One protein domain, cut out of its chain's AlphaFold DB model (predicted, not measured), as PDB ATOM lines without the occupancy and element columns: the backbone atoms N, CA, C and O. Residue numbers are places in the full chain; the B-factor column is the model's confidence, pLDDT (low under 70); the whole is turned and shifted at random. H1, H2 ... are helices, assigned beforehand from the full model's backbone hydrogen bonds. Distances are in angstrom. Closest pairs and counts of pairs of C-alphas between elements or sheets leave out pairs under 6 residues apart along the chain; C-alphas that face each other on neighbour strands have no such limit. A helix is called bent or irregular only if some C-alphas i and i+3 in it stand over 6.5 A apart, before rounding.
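This is residues 191 to 282 of the 300 residues of the protein "Chaperone protein ClpB" of mine drainage metagenome (UniProt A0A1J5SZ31). The long helix H3 makes the long axis of a flat, lopsided domain; the kinked helix H1 runs beside its first part, and the short helix H2 packs at a steep tilt on both. H4 follows a long loop back from the far end of H3 and touches no helix, and residues 276 to 282 stick out as an arm. The printed part has 92 residues with four named helices, H1 to H4 in order, and no named strand: the class is all helix. It is only just compact, close to loose, with a radius of gyration of the C-alphas of 14.3 A and spans of 41 by 38 by 20 A.

H1, residues 191 to 208, begins at C-alpha 191 (-27.802, 1.484, 8.571) and is 24.5 A long. It has a kink of 47 degrees near residue 202 and is irregular, with C-alphas 199 and 202 7.1 A apart. H2 is residues 214 to 222, 12.6 A. H3 is residues 236 to 258, 33.1 A. H4, residues 271 to 280, 14.4 A, ends at C-alpha 280 (-46.660, 1.783, -16.047).

H1 touches H2 with residues 193 to 198 alone, at a steep tilt of 59 degrees, opposite ways; the closest C-alphas, of Leu 197 and Leu 217, are 6.6 A apart. H1 touches H3 at a shallow tilt of 29 degrees, the same way, closest at the C-alphas of His 208 and Cys 246, 6.1 A. H3 touches H2 with residues 238 to 242 alone, closest at the C-alphas of Ala 220 and Ala 238, 5.1 A. H2 and H4 are close but not clearly touching; H4 is apart from H1 and H3. Every O i to N i+4 pair is within hydrogen-bond range in H3 and H4, against 12 of 14 in H1 and 4 of 5 in H2.

The C-alphas farthest apart, of Gln 192 and Gly 260, are 42.4 A apart. The printed part has no cut; the links H2 to H3 and H3 to H4 are long. The model's pLDDT is under 70 at residues 224 to 231 and 253 to 282.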
ATOM      1  N   GLU A 191     -27.419   1.140   7.202       90.88
ATOM      2  CA  GLU A 191     -27.802   1.484   8.571       90.88
ATOM      3  C   GLU A 191     -27.120   2.784   9.006       90.88
ATOM      4  O   GLU A 191     -27.796   3.720   9.424       90.88
ATOM      5  N   GLN A 192     -25.806   2.894   8.785       91.31
ATOM      6  CA  GLN A 192     -25.051   4.123   9.052       91.31
ATOM      7  C   GLN A 192     -25.564   5.300   8.211       91.31
ATOM      8  O   GLN A 192     -25.684   6.421   8.697       91.31
ATOM      9  N   THR A 193     -25.915   5.057   6.945       91.62
ATOM     10  CA  THR A 193     -26.511   6.084   6.081       91.62
ATOM     11  C   THR A 193     -27.870   6.532   6.615       91.62
ATOM     12  O   THR A 193     -28.166   7.723   6.598       91.62
ATOM     13  N   LEU A 194     -28.690   5.609   7.121       92.44
ATOM     14  CA  LEU A 194     -29.980   5.939   7.724       92.44
ATOM     15  C   LEU A 194     -29.815   6.812   8.970       92.44
ATOM     16  O   LEU A 194     -30.562   7.774   9.136       92.44
ATOM     17  N   GLU A 195     -28.834   6.515   9.819       93.00
ATOM     18  CA  GLU A 195     -28.495   7.350  10.977       93.00
ATOM     19  C   GLU A 195     -28.038   8.751  10.554       93.00
ATOM     20  O   GLU A 195     -28.538   9.737  11.093       93.00
ATOM     21  N   ILE A 196     -27.181   8.851   9.529       92.38
ATOM     22  CA  ILE A 196     -26.776  10.135   8.934       92.38
ATOM     23  C   ILE A 196     -28.006  10.932   8.482       92.38
ATOM     24  O   ILE A 196     -28.159  12.095   8.852       92.38
ATOM     25  N   LEU A 197     -28.923  10.313   7.734       92.19
ATOM     26  CA  LEU A 197     -30.127  11.001   7.261       92.19
ATOM     27  C   LEU A 197     -31.066  11.411   8.403       92.19
ATOM     28  O   LEU A 197     -31.682  12.472   8.325       92.19
ATOM     29  N   ARG A 198     -31.174  10.613   9.472       93.56
ATOM     30  CA  ARG A 198     -31.970  10.962  10.663       93.56
ATOM     31  C   ARG A 198     -31.423  12.188  11.383       93.56
ATOM     32  O   ARG A 198     -32.209  13.014  11.830       93.56
ATOM     33  N   VAL A 199     -30.100  12.319  11.467       92.62
ATOM     34  CA  VAL A 199     -29.446  13.495  12.060       92.62
ATOM     35  C   VAL A 199     -29.670  14.747  11.206       92.62
ATOM     36  O   VAL A 199     -29.901  15.826  11.746       92.62
ATOM     37  N   LEU A 200     -29.661  14.607   9.877       91.31
ATOM     38  CA  LEU A 200     -29.882  15.722   8.950       91.31
ATOM     39  C   LEU A 200     -31.364  16.091   8.772       91.31
ATOM     40  O   LEU A 200     -31.675  17.214   8.368       91.31
ATOM     41  N   ARG A 201     -32.287  15.171   9.081       91.31
ATOM     42  CA  ARG A 201     -33.736  15.332   8.880       91.31
ATOM     43  C   ARG A 201     -34.284  16.665   9.407       91.31
ATOM     44  O   ARG A 201     -34.925  17.346   8.612       91.31
ATOM     45  N   PRO A 202     -34.029  17.100  10.660       91.81
ATOM     46  CA  PRO A 202     -34.592  18.353  11.167       91.81
ATOM     47  C   PRO A 202     -34.162  19.584  10.360       91.81
ATOM     48  O   PRO A 202     -34.956  20.505  10.182       91.81
ATOM     49  N   ARG A 203     -32.928  19.599   9.827       90.19
ATOM     50  CA  ARG A 203     -32.449  20.692   8.966       90.19
ATOM     51  C   ARG A 203     -33.184  20.718   7.628       90.19
ATOM     52  O   ARG A 203     -33.608  21.792   7.211       90.19
ATOM     53  N   PHE A 204     -33.379  19.563   6.992       89.19
ATOM     54  CA  PHE A 204     -34.139  19.484   5.739       89.19
ATOM     55  C   PHE A 204     -35.615  19.835   5.928       89.19
ATOM     56  O   PHE A 204     -36.158  20.594   5.128       89.19
ATOM     57  N   GLU A 205     -36.246  19.336   6.996       89.38
ATOM     58  CA  GLU A 205     -37.636  19.670   7.329       89.38
ATOM     59  C   GLU A 205     -37.807  21.181   7.516       89.38
ATOM     60  O   GLU A 205     -38.712  21.776   6.936       89.38
ATOM     61  N   HIS A 206     -36.900  21.819   8.261       90.19
ATOM     62  CA  HIS A 206     -36.928  23.262   8.481       90.19
ATOM     63  C   HIS A 206     -36.681  24.064   7.195       90.19
ATOM     64  O   HIS A 206     -37.403  25.018   6.918       90.19
ATOM     65  N   HIS A 207     -35.676  23.677   6.402       89.75
ATOM     66  CA  HIS A 207     -35.305  24.394   5.182       89.75
ATOM     67  C   HIS A 207     -36.411  24.352   4.122       89.75
ATOM     68  O   HIS A 207     -36.770  25.384   3.560       89.75
ATOM     69  N   HIS A 208     -36.970  23.166   3.867       86.12
ATOM     70  CA  HIS A 208     -37.992  22.967   2.835       86.12
ATOM     71  C   HIS A 208     -39.421  23.163   3.341       86.12
ATOM     72  O   HIS A 208     -40.339  23.181   2.528       86.12
ATOM     73  N   ARG A 209     -39.618  23.306   4.659       88.81
ATOM     74  CA  ARG A 209     -40.935  23.366   5.319       88.81
ATOM     75  C   ARG A 209     -41.803  22.140   5.021       88.81
ATOM     76  O   ARG A 209     -42.993  22.250   4.744       88.81
ATOM     77  N   VAL A 210     -41.193  20.959   5.080       86.38
ATOM     78  CA  VAL A 210     -41.860  19.667   4.850       86.38
ATOM     79  C   VAL A 210     -41.630  18.729   6.029       86.38
ATOM     80  O   VAL A 210     -40.672  18.892   6.779       86.38
ATOM     81  N   ARG A 211     -42.471  17.703   6.176       85.94
ATOM     82  CA  ARG A 211     -42.216  16.576   7.084       85.94
ATOM     83  C   ARG A 211     -41.655  15.393   6.309       85.94
ATOM     84  O   ARG A 211     -42.177  15.022   5.260       85.94
ATOM     85  N   ILE A 212     -40.604  14.774   6.835       87.56
ATOM     86  CA  ILE A 212     -39.919  13.654   6.187       87.56
ATOM     87  C   ILE A 212     -40.239  12.376   6.952       87.56
ATOM     88  O   ILE A 212     -39.830  12.217   8.093       87.56
ATOM     89  N   SER A 213     -40.938  11.419   6.348       89.06
ATOM     90  CA  SER A 213     -41.228  10.148   7.024       89.06
ATOM     91  C   SER A 213     -39.999   9.229   7.095       89.06
ATOM     92  O   SER A 213     -39.115   9.259   6.236       89.06
ATOM     93  N   ASP A 214     -39.969   8.318   8.073       88.62
ATOM     94  CA  ASP A 214     -38.936   7.268   8.155       88.62
ATOM     95  C   ASP A 214     -38.930   6.354   6.913       88.62
ATOM     96  O   ASP A 214     -37.895   5.796   6.537       88.62
ATOM     97  N   GLY A 215     -40.085   6.208   6.249       88.31
ATOM     98  CA  GLY A 215     -40.203   5.518   4.963       88.31
ATOM     99  C   GLY A 215     -39.438   6.232   3.847       88.31
ATOM    100  O   GLY A 215     -38.713   5.578   3.098       88.31
ATOM    101  N   ALA A 216     -39.521   7.565   3.784       88.50
ATOM    102  CA  ALA A 216     -38.789   8.368   2.806       88.50
ATOM    103  C   ALA A 216     -37.266   8.262   2.994       88.50
ATOM    104  O   ALA A 216     -36.533   8.124   2.013       88.50
ATOM    105  N   LEU A 217     -36.788   8.239   4.247       90.12
ATOM    106  CA  LEU A 217     -35.365   8.050   4.549       90.12
ATOM    107  C   LEU A 217     -34.847   6.701   4.032       90.12
ATOM    108  O   LEU A 217     -33.814   6.645   3.363       90.12
ATOM    109  N   ARG A 218     -35.580   5.610   4.292       91.56
ATOM    110  CA  ARG A 218     -35.230   4.272   3.782       91.56
ATOM    111  C   ARG A 218     -35.260   4.220   2.254       91.56
ATOM    112  O   ARG A 218     -34.311   3.734   1.637       91.56
ATOM    113  N   ALA A 219     -36.291   4.796   1.639       87.69
ATOM    114  CA  ALA A 219     -36.424   4.843   0.187       87.69
ATOM    115  C   ALA A 219     -35.251   5.584  -0.483       87.69
ATOM    116  O   ALA A 219     -34.723   5.120  -1.496       87.69
ATOM    117  N   ALA A 220     -34.771   6.687   0.105       88.06
ATOM    118  CA  ALA A 220     -33.616   7.428  -0.409       88.06
ATOM    119  C   ALA A 220     -32.339   6.563  -0.500       88.06
ATOM    120  O   ALA A 220     -31.531   6.742  -1.422       88.06
ATOM    121  N   ILE A 221     -32.187   5.588   0.406       89.06
ATOM    122  CA  ILE A 221     -31.044   4.666   0.487       89.06
ATOM    123  C   ILE A 221     -31.213   3.463  -0.452       89.06
ATOM    124  O   ILE A 221     -30.260   3.022  -1.097       89.06
ATOM    125  N   GLU A 222     -32.418   2.902  -0.535       85.75
ATOM    126  CA  GLU A 222     -32.689   1.669  -1.286       85.75
ATOM    127  C   GLU A 222     -32.759   1.869  -2.798       85.75
ATOM    128  O   GLU A 222     -32.441   0.952  -3.560       85.75
ATOM    129  N   LEU A 223     -33.128   3.069  -3.253       77.38
ATOM    130  CA  LEU A 223     -33.293   3.317  -4.677       77.38
ATOM    131  C   LEU A 223     -31.972   3.115  -5.450       77.38
ATOM    132  O   LEU A 223     -30.915   3.622  -5.051       77.38
ATOM    133  N   PRO A 224     -31.997   2.437  -6.608       69.81
ATOM    134  CA  PRO A 224     -30.815   2.307  -7.455       69.81
ATOM    135  C   PRO A 224     -30.395   3.677  -8.015       69.81
ATOM    136  O   PRO A 224     -31.271   4.527  -8.230       69.81
ATOM    137  N   PRO A 225     -29.084   3.931  -8.229       64.31
ATOM    138  CA  PRO A 225     -28.583   5.191  -8.789       64.31
ATOM    139  C   PRO A 225     -29.379   5.591 -10.035       64.31
ATOM    140  O   PRO A 225     -29.708   4.752 -10.879       64.31
ATOM    141  N   LEU A 226     -29.759   6.870 -10.119       62.78
ATOM    142  CA  LEU A 226     -30.347   7.396 -11.348       62.78
ATOM    143  C   LEU A 226     -29.289   7.274 -12.441       62.78
ATOM    144  O   LEU A 226     -28.123   7.533 -12.177       62.78
ATOM    145  N   ARG A 227     -29.679   6.893 -13.662       58.53
ATOM    146  CA  ARG A 227     -28.723   6.743 -14.777       58.53
ATOM    147  C   ARG A 227     -27.938   8.030 -15.066       58.53
ATOM    148  O   ARG A 227     -26.847   7.960 -15.610       58.53
ATOM    149  N   GLU A 228     -28.523   9.171 -14.714       52.88
ATOM    150  CA  GLU A 228     -27.978  10.522 -14.875       52.88
ATOM    151  C   GLU A 228     -26.987  10.900 -13.762       52.88
ATOM    152  O   GLU A 228     -26.118  11.743 -13.963       52.88
ATOM    153  N   CYS A 229     -27.072  10.250 -12.596       53.06
ATOM    154  CA  CYS A 229     -26.106  10.406 -11.520       53.06
ATOM    155  C   CYS A 229     -25.013   9.353 -11.736       53.06
ATOM    156  O   CYS A 229     -25.288   8.157 -11.677       53.06
ATOM    157  N   GLY A 230     -23.774   9.781 -11.996       55.44
ATOM    158  CA  GLY A 230     -22.620   8.877 -12.057       55.44
ATOM    159  C   GLY A 230     -22.398   8.092 -10.753       55.44
ATOM    160  O   GLY A 230     -23.245   8.057  -9.862       55.44
ATOM    161  N   SER A 231     -21.230   7.463 -10.615       60.53
ATOM    162  CA  SER A 231     -20.845   6.674  -9.432       60.53
ATOM    163  C   SER A 231     -20.676   7.535  -8.164       60.53
ATOM    164  O   SER A 231     -19.563   7.737  -7.691       60.53
ATOM    165  N   ARG A 232     -21.773   8.067  -7.612       72.25
ATOM    166  CA  ARG A 232     -21.806   8.709  -6.295       72.25
ATOM    167  C   ARG A 232     -22.053   7.652  -5.223       72.25
ATOM    168  O   ARG A 232     -22.978   6.836  -5.351       72.25
ATOM    169  N   ALA A 233     -21.227   7.695  -4.185       82.94
ATOM    170  CA  ALA A 233     -21.331   6.845  -3.011       82.94
ATOM    171  C   ALA A 233     -22.357   7.407  -2.008       82.94
ATOM    172  O   ALA A 233     -22.764   8.570  -2.072       82.94
ATOM    173  N   HIS A 234     -22.785   6.575  -1.067       87.69
ATOM    174  CA  HIS A 234     -23.403   7.040   0.167       87.69
ATOM    175  C   HIS A 234     -22.378   7.777   1.057       87.69
ATOM    176  O   HIS A 234     -21.184   7.488   0.974       87.69
ATOM    177  N   PRO A 235     -22.822   8.703   1.928       90.06
ATOM    178  CA  PRO A 235     -24.207   9.149   2.106       90.06
ATOM    179  C   PRO A 235     -24.683  10.181   1.070       90.06
ATOM    180  O   PRO A 235     -25.892  10.324   0.911       90.06
ATOM    181  N   ASP A 236     -23.777  10.839   0.338       90.44
ATOM    182  CA  ASP A 236     -24.082  11.957  -0.575       90.44
ATOM    183  C   ASP A 236     -25.237  11.658  -1.537       90.44
ATOM    184  O   ASP A 236     -26.212  12.400  -1.606       90.44
ATOM    185  N   ARG A 237     -25.211  10.489  -2.190       88.56
ATOM    186  CA  ARG A 237     -26.293  10.072  -3.094       88.56
ATOM    187  C   ARG A 237     -27.671  10.032  -2.426       88.56
ATOM    188  O   ARG A 237     -28.674  10.294  -3.085       88.56
ATOM    189  N   ALA A 238     -27.749   9.608  -1.167       89.69
ATOM    190  CA  ALA A 238     -29.024   9.537  -0.459       89.69
ATOM    191  C   ALA A 238     -29.489  10.926  -0.005       89.69
ATOM    192  O   ALA A 238     -30.683  11.208  -0.079       89.69
ATOM    193  N   ILE A 239     -28.548  11.785   0.396       90.62
ATOM    194  CA  ILE A 239     -28.808  13.179   0.767       90.62
ATOM    195  C   ILE A 239     -29.364  13.950  -0.437       90.62
ATOM    196  O   ILE A 239     -30.465  14.479  -0.351       90.62
ATOM    197  N   ASP A 240     -28.673  13.918  -1.579       89.50
ATOM    198  CA  ASP A 240     -29.062  14.593  -2.830       89.50
ATOM    199  C   ASP A 240     -30.481  14.204  -3.289       89.50
ATOM    200  O   ASP A 240     -31.292  15.043  -3.690       89.50
ATOM    201  N   ARG A 241     -30.835  12.922  -3.151       88.12
ATOM    202  CA  ARG A 241     -32.185  12.433  -3.460       88.12
ATOM    203  C   ARG A 241     -33.239  12.930  -2.494       88.12
ATOM    204  O   ARG A 241     -34.334  13.274  -2.938       88.12
ATOM    205  N   LEU A 242     -32.946  12.872  -1.198       90.06
ATOM    206  CA  LEU A 242     -33.871  13.315  -0.167       90.06
ATOM    207  C   LEU A 242     -34.145  14.811  -0.331       90.06
ATOM    208  O   LEU A 242     -35.303  15.214  -0.359       90.06
ATOM    209  N   ASP A 243     -33.091  15.596  -0.537       90.44
ATOM    210  CA  ASP A 243     -33.150  17.036  -0.768       90.44
ATOM    211  C   ASP A 243     -33.967  17.378  -2.023       90.44
ATOM    212  O   ASP A 243     -34.942  18.127  -1.965       90.44
ATOM    213  N   THR A 244     -33.675  16.710  -3.146       86.75
ATOM    214  CA  THR A 244     -34.444  16.863  -4.392       86.75
ATOM    215  C   THR A 244     -35.923  16.507  -4.208       86.75
ATOM    216  O   THR A 244     -36.797  17.151  -4.793       86.75
ATOM    217  N   ALA A 245     -36.230  15.466  -3.427       86.62
ATOM    218  CA  ALA A 245     -37.609  15.084  -3.135       86.62
ATOM    219  C   ALA A 245     -38.320  16.155  -2.293       86.62
ATOM    220  O   ALA A 245     -39.443  16.527  -2.631       86.62
ATOM    221  N   CYS A 246     -37.655  16.699  -1.269       87.00
ATOM    222  CA  CYS A 246     -38.192  17.775  -0.434       87.00
ATOM    223  C   CYS A 246     -38.468  19.041  -1.255       87.00
ATOM    224  O   CYS A 246     -39.582  19.561  -1.217       87.00
ATOM    225  N   ALA A 247     -37.512  19.465  -2.087       85.88
ATOM    226  CA  ALA A 247     -37.666  20.627  -2.961       85.88
ATOM    227  C   ALA A 247     -38.854  20.480  -3.928       85.88
ATOM    228  O   ALA A 247     -39.595  21.430  -4.178       85.88
ATOM    229  N   ARG A 248     -39.076  19.273  -4.470       83.62
ATOM    230  CA  ARG A 248     -40.224  18.997  -5.351       83.62
ATOM    231  C   ARG A 248     -41.558  19.093  -4.625       83.62
ATOM    232  O   ARG A 248     -42.503  19.615  -5.209       83.62
ATOM    233  N   VAL A 249     -41.635  18.593  -3.392       82.44
ATOM    234  CA  VAL A 249     -42.849  18.694  -2.570       82.44
ATOM    235  C   VAL A 249     -43.139  20.157  -2.243       82.44
ATOM    236  O   VAL A 249     -44.254  20.609  -2.482       82.44
ATOM    237  N   ALA A 250     -42.127  20.918  -1.823       79.25
ATOM    238  CA  ALA A 250     -42.269  22.345  -1.540       79.25
ATOM    239  C   ALA A 250     -42.753  23.140  -2.771       79.25
ATOM    240  O   ALA A 250     -43.688  23.929  -2.679       79.25
ATOM    241  N   LEU A 251     -42.186  22.886  -3.958       79.25
ATOM    242  CA  LEU A 251     -42.642  23.516  -5.206       79.25
ATOM    243  C   LEU A 251     -44.061  23.091  -5.612       79.25
ATOM    244  O   LEU A 251     -44.796  23.886  -6.197       79.25
ATOM    245  N   GLY A 252     -44.432  21.837  -5.350       73.94
ATOM    246  CA  GLY A 252     -45.779  21.325  -5.590       73.94
ATOM    247  C   GLY A 252     -46.823  22.010  -4.708       73.94
ATOM    248  O   GLY A 252     -47.866  22.405  -5.221       73.94
ATOM    249  N   ALA A 253     -46.506  22.223  -3.428       57.78
ATOM    250  CA  ALA A 253     -47.354  22.953  -2.487       57.78
ATOM    251  C   ALA A 253     -47.591  24.403  -2.944       57.78
ATOM    252  O   ALA A 253     -48.734  24.830  -3.067       57.78
ATOM    253  N   VAL A 254     -46.528  25.111  -3.349       57.25
ATOM    254  CA  VAL A 254     -46.630  26.483  -3.889       57.25
ATOM    255  C   VAL A 254     -47.527  26.551  -5.131       57.25
ATOM    256  O   VAL A 254     -48.206  27.550  -5.358       57.25
ATOM    257  N   ARG A 255     -47.546  25.513  -5.977       53.88
ATOM    258  CA  ARG A 255     -48.445  25.475  -7.144       53.88
ATOM    259  C   ARG A 255     -49.904  25.285  -6.743       53.88
ATOM    260  O   ARG A 255     -50.748  25.995  -7.269       53.88
ATOM    261  N   ALA A 256     -50.182  24.387  -5.800       50.06
ATOM    262  CA  ALA A 256     -51.537  24.169  -5.296       50.06
ATOM    263  C   ALA A 256     -52.121  25.442  -4.652       50.06
ATOM    264  O   ALA A 256     -53.260  25.798  -4.942       50.06
ATOM    265  N   GLU A 257     -51.308  26.171  -3.878       49.78
ATOM    266  CA  GLU A 257     -51.683  27.464  -3.285       49.78
ATOM    267  C   GLU A 257     -52.002  28.532  -4.345       49.78
ATOM    268  O   GLU A 257     -52.982  29.265  -4.216       49.78
ATOM    269  N   ASN A 258     -51.203  28.618  -5.416       51.47
ATOM    270  CA  ASN A 258     -51.407  29.604  -6.486       51.47
ATOM    271  C   ASN A 258     -52.596  29.276  -7.403       51.47
ATOM    272  O   ASN A 258     -53.211  30.192  -7.948       51.47
ATOM    273  N   ASP A 259     -52.926  27.995  -7.568       57.94
ATOM    274  CA  ASP A 259     -54.031  27.546  -8.420       57.94
ATOM    275  C   ASP A 259     -55.395  27.579  -7.694       57.94
ATOM    276  O   ASP A 259     -56.416  27.212  -8.277       57.94
ATOM    277  N   GLY A 260     -55.442  28.041  -6.434       42.22
ATOM    278  CA  GLY A 260     -56.676  28.158  -5.648       42.22
ATOM    279  C   GLY A 260     -57.344  26.814  -5.340       42.22
ATOM    280  O   GLY A 260     -58.525  26.780  -4.992       42.22
ATOM    281  N   ALA A 261     -56.611  25.708  -5.490       43.88
ATOM    282  CA  ALA A 261     -57.061  24.403  -5.045       43.88
ATOM    283  C   ALA A 261     -56.919  24.357  -3.520       43.88
ATOM    284  O   ALA A 261     -55.823  24.568  -3.000       43.88
ATOM    285  N   GLU A 262     -58.015  24.096  -2.801       35.38
ATOM    286  CA  GLU A 262     -57.925  23.779  -1.374       35.38
ATOM    287  C   GLU A 262     -56.887  22.660  -1.200       35.38
ATOM    288  O   GLU A 262     -56.938  21.669  -1.941       35.38
ATOM    289  N   PRO A 263     -55.915  22.808  -0.281       38.03
ATOM    290  CA  PRO A 263     -54.970  21.743  -0.023       38.03
ATOM    291  C   PRO A 263     -55.786  20.574   0.520       38.03
ATOM    292  O   PRO A 263     -56.302  20.639   1.634       38.03
ATOM    293  N   GLU A 264     -55.957  19.514  -0.276       35.94
ATOM    294  CA  GLU A 264     -56.533  18.279   0.239       35.94
ATOM    295  C   GLU A 264     -55.695  17.875   1.456       35.94
ATOM    296  O   GLU A 264     -54.498  17.585   1.345       35.94
ATOM    297  N   ALA A 265     -56.320  17.919   2.634       35.12
ATOM    298  CA  ALA A 265     -55.758  17.443   3.883       35.12
ATOM    299  C   ALA A 265     -55.412  15.955   3.717       35.12
ATOM    300  O   ALA A 265     -56.256  15.081   3.900       35.12
ATOM    301  N   GLY A 266     -54.186  15.670   3.272       35.50
ATOM    302  CA  GLY A 266     -53.767  14.313   2.919       35.50
ATOM    303  C   GLY A 266     -52.887  14.179   1.675       35.50
ATOM    304  O   GLY A 266     -52.972  13.157   0.995       35.50
ATOM    305  N   GLY A 267     -52.018  15.147   1.372       35.22
ATOM    306  CA  GLY A 267     -51.029  15.060   0.288       35.22
ATOM    307  C   GLY A 267     -49.906  14.041   0.541       35.22
ATOM    308  O   GLY A 267     -48.732  14.399   0.604       35.22
ATOM    309  N   ALA A 268     -50.253  12.762   0.691       37.25
ATOM    310  CA  ALA A 268     -49.324  11.647   0.786       37.25
ATOM    311  C   ALA A 268     -48.609  11.435  -0.561       37.25
ATOM    312  O   ALA A 268     -49.179  10.898  -1.510       37.25
ATOM    313  N   PHE A 269     -47.331  11.814  -0.653       42.53
ATOM    314  CA  PHE A 269     -46.477  11.355  -1.749       42.53
ATOM    315  C   PHE A 269     -45.933   9.958  -1.434       42.53
ATOM    316  O   PHE A 269     -44.911   9.778  -0.772       42.53
ATOM    317  N   ASP A 270     -46.652   8.959  -1.938       41.78
ATOM    318  CA  ASP A 270     -46.284   7.548  -1.908       41.78
ATOM    319  C   ASP A 270     -45.066   7.287  -2.821       41.78
ATOM    320  O   ASP A 270     -45.128   7.421  -4.048       41.78
ATOM    321  N   PHE A 271     -43.930   6.889  -2.237       42.28
ATOM    322  CA  PHE A 271     -42.743   6.461  -2.993       42.28
ATOM    323  C   PHE A 271     -43.043   5.252  -3.910       42.28
ATOM    324  O   PHE A 271     -42.338   5.045  -4.908       42.28
ATOM    325  N   GLU A 272     -44.115   4.489  -3.653       37.56
ATOM    326  CA  GLU A 272     -44.609   3.434  -4.538       37.56
ATOM    327  C   GLU A 272     -45.212   4.005  -5.837       37.56
ATOM    328  O   GLU A 272     -45.093   3.369  -6.884       37.56
ATOM    329  N   ALA A 273     -45.751   5.232  -5.845       35.72
ATOM    330  CA  ALA A 273     -46.248   5.894  -7.057       35.72
ATOM    331  C   ALA A 273     -45.114   6.203  -8.052       35.72
ATOM    332  O   ALA A 273     -45.289   6.061  -9.265       35.72
ATOM    333  N   LEU A 274     -43.906   6.515  -7.564       37.75
ATOM    334  CA  LEU A 274     -42.713   6.683  -8.404       37.75
ATOM    335  C   LEU A 274     -42.225   5.333  -8.974       37.75
ATOM    336  O   LEU A 274     -41.775   5.249 -10.124       37.75
ATOM    337  N   ALA A 275     -42.363   4.252  -8.196       37.16
ATOM    338  CA  ALA A 275     -42.113   2.886  -8.657       37.16
ATOM    339  C   ALA A 275     -43.184   2.412  -9.662       37.16
ATOM    340  O   ALA A 275     -42.847   1.741 -10.642       37.16
ATOM    341  N   ARG A 276     -44.449   2.819  -9.487       33.94
ATOM    342  CA  ARG A 276     -45.562   2.579 -10.418       33.94
ATOM    343  C   ARG A 276     -45.416   3.383 -11.701       33.94
ATOM    344  O   ARG A 276     -45.589   2.795 -12.756       33.94
ATOM    345  N   LEU A 277     -44.971   4.638 -11.673       36.19
ATOM    346  CA  LEU A 277     -44.655   5.423 -12.879       36.19
ATOM    347  C   LEU A 277     -43.534   4.785 -13.720       36.19
ATOM    348  O   LEU A 277     -43.576   4.820 -14.951       36.19
ATOM    349  N   ARG A 278     -42.568   4.111 -13.077       37.75
ATOM    350  CA  ARG A 278     -41.562   3.285 -13.770       37.75
ATOM    351  C   ARG A 278     -42.118   1.955 -14.300       37.75
ATOM    352  O   ARG A 278     -41.657   1.506 -15.349       37.75
ATOM    353  N   ARG A 279     -43.102   1.340 -13.629       35.16
ATOM    354  CA  ARG A 279     -43.766   0.094 -14.076       35.16
ATOM    355  C   ARG A 279     -44.870   0.329 -15.119       35.16
ATOM    356  O   ARG A 279     -45.009  -0.481 -16.021       35.16
ATOM    357  N   MET A 280     -45.570   1.463 -15.109       35.66
ATOM    358  CA  MET A 280     -46.660   1.783 -16.047       35.66
ATOM    359  C   MET A 280     -46.174   2.069 -17.472       35.66
ATOM    360  O   MET A 280     -46.948   1.951 -18.416       35.66
ATOM    361  N   ARG A 281     -44.876   2.341 -17.676       40.66
ATOM    362  CA  ARG A 281     -44.269   2.316 -19.019       40.66
ATOM    363  C   ARG A 281     -44.028   0.899 -19.559       40.66
ATOM    364  O   ARG A 281     -43.669   0.765 -20.728       40.66
ATOM    365  N   ARG A 282     -44.225  -0.159 -18.761       42.03
ATOM    366  CA  ARG A 282     -44.137  -1.567 -19.184       42.03
ATOM    367  C   ARG A 282     -45.118  -2.457 -18.393       42.03
ATOM    368  O   ARG A 282     -44.720  -3.096 -17.426       42.03
TER     369      ARG A 282